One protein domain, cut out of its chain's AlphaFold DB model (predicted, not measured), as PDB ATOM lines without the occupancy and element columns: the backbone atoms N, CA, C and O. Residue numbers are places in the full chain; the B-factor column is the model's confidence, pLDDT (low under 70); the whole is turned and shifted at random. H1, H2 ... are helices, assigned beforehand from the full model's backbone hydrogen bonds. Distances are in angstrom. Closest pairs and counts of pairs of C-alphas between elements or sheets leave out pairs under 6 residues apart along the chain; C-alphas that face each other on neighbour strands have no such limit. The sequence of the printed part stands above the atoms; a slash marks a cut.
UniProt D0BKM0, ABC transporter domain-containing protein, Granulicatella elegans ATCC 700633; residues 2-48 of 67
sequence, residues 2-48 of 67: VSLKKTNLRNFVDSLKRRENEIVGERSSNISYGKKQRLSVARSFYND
ATOM      1  N   VAL A   2     194.460 226.614 209.209       65.44
ATOM      2  CA  VAL A   2     195.752 226.166 208.633       65.44
ATOM      3  C   VAL A   2     196.445 225.101 209.497       65.44
ATOM      4  O   VAL A   2     196.895 224.085 208.976       65.44
ATOM      5  N   SER A   3     196.436 225.266 210.822       78.75
ATOM      6  CA  SER A   3     197.085 224.329 211.748       78.75
ATOM      7  C   SER A   3     196.464 222.926 211.766       78.75
ATOM      8  O   SER A   3     197.187 221.958 211.954       78.75
ATOM      9  N   LEU A   4     195.154 222.788 211.511       82.31
ATOM     10  CA  LEU A   4     194.478 221.478 211.470       82.31
ATOM     11  C   LEU A   4     194.827 220.677 210.211       82.31
ATOM     12  O   LEU A   4     194.887 219.447 210.259       82.31
ATOM     13  N   LYS A   5     195.060 221.371 209.087       78.94
ATOM     14  CA  LYS A   5     195.537 220.742 207.849       78.94
ATOM     15  C   LYS A   5     196.970 220.229 208.018       78.94
ATOM     16  O   LYS A   5     197.264 219.123 207.590       78.94
ATOM     17  N   LYS A   6     197.825 220.992 208.710       81.06
ATOM     18  CA  LYS A   6     199.226 220.619 208.978       81.06
ATOM     19  C   LYS A   6     199.394 219.416 209.917       81.06
ATOM     20  O   LYS A   6     200.461 218.824 209.930       81.06
ATOM     21  N   THR A   7     198.370 219.049 210.689       83.81
ATOM     22  CA  THR A   7     198.457 217.969 211.693       83.81
ATOM     23  C   THR A   7     197.560 216.769 211.407       83.81
ATOM     24  O   THR A   7     197.359 215.933 212.286       83.81
ATOM     25  N   ASN A   8     197.003 216.668 210.196       85.88
ATOM     26  CA  ASN A   8     196.068 215.603 209.819       85.88
ATOM     27  C   ASN A   8     194.896 215.448 210.820       85.88
ATOM     28  O   ASN A   8     194.416 214.348 211.091       85.88
ATOM     29  N   LEU A   9     194.457 216.561 211.421       89.00
ATOM     30  CA  LEU A   9     193.314 216.596 212.337       89.00
ATOM     31  C   LEU A   9     192.026 217.023 211.648       89.00
ATOM     32  O   LEU A   9     190.962 216.902 212.247       89.00
ATOM     33  N   ARG A  10     192.093 217.517 210.406       90.31
ATOM     34  CA  ARG A  10     190.911 218.042 209.719       90.31
ATOM     35  C   ARG A  10     189.796 217.000 209.605       90.31
ATOM     36  O   ARG A  10     188.691 217.280 210.047       90.31
ATOM     37  N   ASN A  11     190.118 215.798 209.126       89.00
ATOM     38  CA  ASN A  11     189.149 214.705 208.991       89.00
ATOM     39  C   ASN A  11     188.565 214.287 210.346       89.00
ATOM     40  O   ASN A  11     187.377 214.008 210.453       89.00
ATOM     41  N   PHE A  12     189.391 214.291 211.397       87.56
ATOM     42  CA  PHE A  12     188.918 214.005 212.744       87.56
ATOM     43  C   PHE A  12     187.931 215.074 213.232       87.56
ATOM     44  O   PHE A  12     186.838 214.722 213.656       87.56
ATOM     45  N   VAL A  13     188.265 216.361 213.125       89.81
ATOM     46  CA  VAL A  13     187.359 217.454 213.519       89.81
ATOM     47  C   VAL A  13     186.065 217.418 212.705       89.81
ATOM     48  O   VAL A  13     184.990 217.559 213.274       89.81
ATOM     49  N   ASP A  14     186.146 217.161 211.399       91.50
ATOM     50  CA  ASP A  14     184.970 217.063 210.530       91.50
ATOM     51  C   ASP A  14     184.077 215.849 210.852       91.50
ATOM     52  O   ASP A  14     182.888 215.885 210.545       91.50
ATOM     53  N   SER A  15     184.618 214.810 211.502       90.38
ATOM     54  CA  SER A  15     183.850 213.648 211.978       90.38
ATOM     55  C   SER A  15     183.079 213.891 213.285       90.38
ATOM     56  O   SER A  15     182.222 213.086 213.646       90.38
ATOM     57  N   LEU A  16     183.367 214.979 214.012       89.62
ATOM     58  CA  LEU A  16     182.714 215.301 215.285       89.62
ATOM     59  C   LEU A  16     181.358 215.976 215.061       89.62
ATOM     60  O   LEU A  16     181.203 216.809 214.168       89.62
ATOM     61  N   LYS A  17     180.389 215.690 215.941       90.50
ATOM     62  CA  LYS A  17     179.015 216.210 215.838       90.50
ATOM     63  C   LYS A  17     178.974 217.738 215.837       90.50
ATOM     64  O   LYS A  17     178.194 218.329 215.093       90.50
ATOM     65  N   ARG A  18     179.809 218.381 216.657       91.31
ATOM     66  CA  ARG A  18     179.896 219.845 216.771       91.31
ATOM     67  C   ARG A  18     181.170 220.426 216.156       91.31
ATOM     68  O   ARG A  18     181.397 221.628 216.289       91.31
ATOM     69  N   ARG A  19     181.972 219.610 215.462       91.00
ATOM     70  CA  ARG A  19     183.213 220.012 214.780       91.00
ATOM     71  C   ARG A  19     184.156 220.811 215.686       91.00
ATOM     72  O   ARG A  19     184.567 220.317 216.731       91.00
ATOM     73  N   GLU A  20     184.506 222.042 215.309       88.19
ATOM     74  CA  GLU A  20     185.375 222.932 216.082       88.19
ATOM     75  C   GLU A  20     184.778 223.322 217.446       88.19
ATOM     76  O   GLU A  20     185.525 223.689 218.349       88.19
ATOM     77  N   ASN A  21     183.457 223.203 217.611       89.31
ATOM     78  CA  ASN A  21     182.735 223.484 218.855       89.31
ATOM     79  C   ASN A  21     182.497 222.224 219.708       89.31
ATOM     80  O   ASN A  21     181.693 222.260 220.643       89.31
ATOM     81  N   GLU A  22     183.113 221.088 219.361       90.00
ATOM     82  CA  GLU A  22     183.020 219.866 220.158       90.00
ATOM     83  C   GLU A  22     183.669 220.070 221.529       90.00
ATOM     84  O   GLU A  22     184.808 220.528 221.645       90.00
ATOM     85  N   ILE A  23     182.936 219.701 222.579       87.56
ATOM     86  CA  ILE A  23     183.460 219.744 223.938       87.56
ATOM     87  C   ILE A  23     184.271 218.470 224.151       87.56
ATOM     88  O   ILE A  23     183.749 217.354 224.145       87.56
ATOM     89  N   VAL A  24     185.574 218.639 224.336       84.56
ATOM     90  CA  VAL A  24     186.448 217.541 224.733       84.56
ATOM     91  C   VAL A  24     186.203 217.271 226.225       84.56
ATOM     92  O   VAL A  24     186.258 218.199 227.029       84.56
ATOM     93  N   GLY A  25     185.892 216.022 226.583       80.31
ATOM     94  CA  GLY A  25     185.595 215.624 227.964       80.31
ATOM     95  C   GLY A  25     186.784 215.824 228.910       80.31
ATOM     96  O   GLY A  25     187.902 216.122 228.475       80.31
ATOM     97  N   GLU A  26     186.565 215.645 230.214       81.56
ATOM     98  CA  GLU A  26     187.609 215.824 231.231       81.56
ATOM     99  C   GLU A  26     188.875 215.016 230.894       81.56
ATOM    100  O   GLU A  26     188.804 213.876 230.428       81.56
ATOM    101  N   ARG A  27     190.054 215.638 231.052       71.50
ATOM    102  CA  ARG A  27     191.364 215.075 230.653       71.50
ATOM    103  C   ARG A  27     191.417 214.554 229.214       71.50
ATOM    104  O   ARG A  27     192.256 213.717 228.864       71.50
ATOM    105  N   SER A  28     190.543 215.060 228.354       75.50
ATOM    106  CA  SER A  28     190.421 214.622 226.974       75.50
ATOM    107  C   SER A  28     190.075 213.135 226.830       75.50
ATOM    108  O   SER A  28     190.619 212.449 225.967       75.50
ATOM    109  N   SER A  29     189.203 212.624 227.705       75.88
ATOM    110  CA  SER A  29     188.784 211.214 227.770       75.88
ATOM    111  C   SER A  29     188.188 210.667 226.467       75.88
ATOM    112  O   SER A  29     188.295 209.476 226.199       75.88
ATOM    113  N   ASN A  30     187.617 211.529 225.625       79.25
ATOM    114  CA  ASN A  30     186.983 211.162 224.356       79.25
ATOM    115  C   ASN A  30     187.913 211.226 223.129       79.25
ATOM    116  O   ASN A  30     187.446 211.059 222.002       79.25
ATOM    117  N   ILE A  31     189.219 211.459 223.307       86.19
ATOM    118  CA  ILE A  31     190.190 211.454 222.204       86.19
ATOM    119  C   ILE A  31     191.416 210.602 222.532       86.19
ATOM    120  O   ILE A  31     191.931 210.621 223.649       86.19
ATOM    121  N   SER A  32     191.903 209.863 221.530       86.25
ATOM    122  CA  SER A  32     193.105 209.039 221.669       86.25
ATOM    123  C   SER A  32     194.340 209.894 221.955       86.25
ATOM    124  O   SER A  32     194.390 211.081 221.617       86.25
ATOM    125  N   TYR A  33     195.367 209.283 222.541       82.25
ATOM    126  CA  TYR A  33     196.614 209.974 222.860       82.25
ATOM    127  C   TYR A  33     197.264 210.602 221.614       82.25
ATOM    128  O   TYR A  33     197.587 211.788 221.625       82.25
ATOM    129  N   GLY A  34     197.321 209.879 220.488       84.12
ATOM    130  CA  GLY A  34     197.825 210.425 219.220       84.12
ATOM    131  C   GLY A  34     197.043 211.654 218.723       84.12
ATOM    132  O   GLY A  34     197.631 212.600 218.198       84.12
ATOM    133  N   LYS A  35     195.720 211.711 218.949       87.06
ATOM    134  CA  LYS A  35     194.909 212.906 218.648       87.06
ATOM    135  C   LYS A  35     195.245 214.068 219.589       87.06
ATOM    136  O   LYS A  35     195.370 215.195 219.109       87.06
ATOM    137  N   LYS A  36     195.444 213.814 220.891       85.75
ATOM    138  CA  LYS A  36     195.894 214.835 221.865       85.75
ATOM    139  C   LYS A  36     197.240 215.427 221.461       85.75
ATOM    140  O   LYS A  36     197.412 216.644 221.467       85.75
ATOM    141  N   GLN A  37     198.166 214.575 221.043       85.12
ATOM    142  CA  GLN A  37     199.496 214.991 220.637       85.12
ATOM    143  C   GLN A  37     199.461 215.853 219.367       85.12
ATOM    144  O   GLN A  37     199.992 216.963 219.356       85.12
ATOM    145  N   ARG A  38     198.746 215.415 218.320       87.12
ATOM    146  CA  ARG A  38     198.537 216.214 217.097       87.12
ATOM    147  C   ARG A  38     197.826 217.537 217.384       87.12
ATOM    148  O   ARG A  38     198.091 218.530 216.709       87.12
ATOM    149  N   LEU A  39     196.941 217.576 218.383       87.38
ATOM    150  CA  LEU A  39     196.273 218.808 218.805       87.38
ATOM    151  C   LEU A  39     197.260 219.769 219.477       87.38
ATOM    152  O   LEU A  39     197.198 220.968 219.214       87.38
ATOM    153  N   SER A  40     198.200 219.255 220.273       86.06
ATOM    154  CA  SER A  40     199.305 220.043 220.835       86.06
ATOM    155  C   SER A  40     200.168 220.672 219.733       86.06
ATOM    156  O   SER A  40     200.396 221.881 219.735       86.06
ATOM    157  N   VAL A  41     200.529 219.891 218.709       87.69
ATOM    158  CA  VAL A  41     201.248 220.394 217.520       87.69
ATOM    159  C   VAL A  41     200.414 221.440 216.761       87.69
ATOM    160  O   VAL A  41     200.922 222.463 216.315       87.69
ATOM    161  N   ALA A  42     199.100 221.241 216.629       89.00
ATOM    162  CA  ALA A  42     198.241 222.221 215.960       89.00
ATOM    163  C   ALA A  42     198.185 223.548 216.738       89.00
ATOM    164  O   ALA A  42     198.154 224.621 216.129       89.00
ATOM    165  N   ARG A  43     198.192 223.481 218.075       87.12
ATOM    166  CA  ARG A  43     198.254 224.652 218.959       87.12
ATOM    167  C   ARG A  43     199.593 225.374 218.851       87.12
ATOM    168  O   ARG A  43     199.583 226.599 218.813       87.12
ATOM    169  N   SER A  44     200.708 224.655 218.730       89.25
ATOM    170  CA  SER A  44     202.026 225.286 218.579       89.25
ATOM    171  C   SER A  44     202.127 226.094 217.283       89.25
ATOM    172  O   SER A  44     202.608 227.222 217.311       89.25
ATOM    173  N   PHE A  45     201.582 225.577 216.174       86.25
ATOM    174  CA  PHE A  45     201.493 226.322 214.912       86.25
ATOM    175  C   PHE A  45     200.563 227.531 214.993       86.25
ATOM    176  O   PHE A  45     200.804 228.527 214.323       86.25
ATOM    177  N   TYR A  46     199.470 227.435 215.754       86.00
ATOM    178  CA  TYR A  46     198.563 228.567 215.951       86.00
ATOM    179  C   TYR A  46     199.215 229.679 216.781       86.00
ATOM    180  O   TYR A  46     199.016 230.852 216.492       86.00
ATOM    181  N   ASN A  47     199.998 229.302 217.791       87.00
ATOM    182  CA  ASN A  47     200.642 230.222 218.725       87.00
ATOM    183  C   ASN A  47     202.066 230.634 218.303       87.00
ATOM    184  O   ASN A  47     202.810 231.137 219.138       87.00
ATOM    185  N   ASP A  48     202.475 230.331 217.065       85.06
ATOM    186  CA  ASP A  48     203.832 230.556 216.536       85.06
ATOM    187  C   ASP A  48     204.949 230.193 217.538       85.06
ATOM    188  O   ASP A  48     205.864 230.959 217.845       85.06
TER     189      ASP A  48
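AT A GLANCE: This is residues 2 to 48 of the 67 residues of the protein "ABC transporter domain-containing protein" of Granulicatella elegans ATCC 700633 (UniProt D0BKM0). The chain folds back in a U: the short helices H1 and H2 follow each other along one arm, the unnamed residues 16 to 32 make the broad turn, and H3, the longest helix, forms the other arm. The far end of H3, residues 42 to 46, packs on H1. The printed part has 47 residues with three named helices, in the order H1, H2, H3, and no named strand; its class is all helix. It is compact, with a radius of gyration of the C-alphas of 10.3 A, and spans 26 by 20 by 16 A.

HOW THE PARTS SIT: H1, residues 2 to 6, touches H3, residues 33 to 46, with residues 42 to 46 of H3 alone; the closest C-alphas, of Ser 3 and Ala 42, are 4.8 A apart. H1 and H2, residues 10 to 15, are close but not clearly touching, the closest C-alphas, of Leu 4 and Arg 10, being 5.3 A apart. H2 and H3 are only just apart, at 8.5 A between closest C-alphas. In H1, H2 and H3 every O i to N i+4 pair is within hydrogen-bond range.

IN THESE COORDINATES: H1 begins at C-alpha 2 (195.752, 226.166, 208.633). H2 measures 8.6 A. H3 measures 19.9 A and ends at C-alpha 46 (198.563, 228.567, 215.951).

THE WHOLE: The C-alphas farthest apart, of Lys 17 and Asp 48, are 28.7 A apart. The printed part has no cut. The link from H1 to H2 is tight; that from H2 to H3 is long. Residue 2 alone has pLDDT under 70.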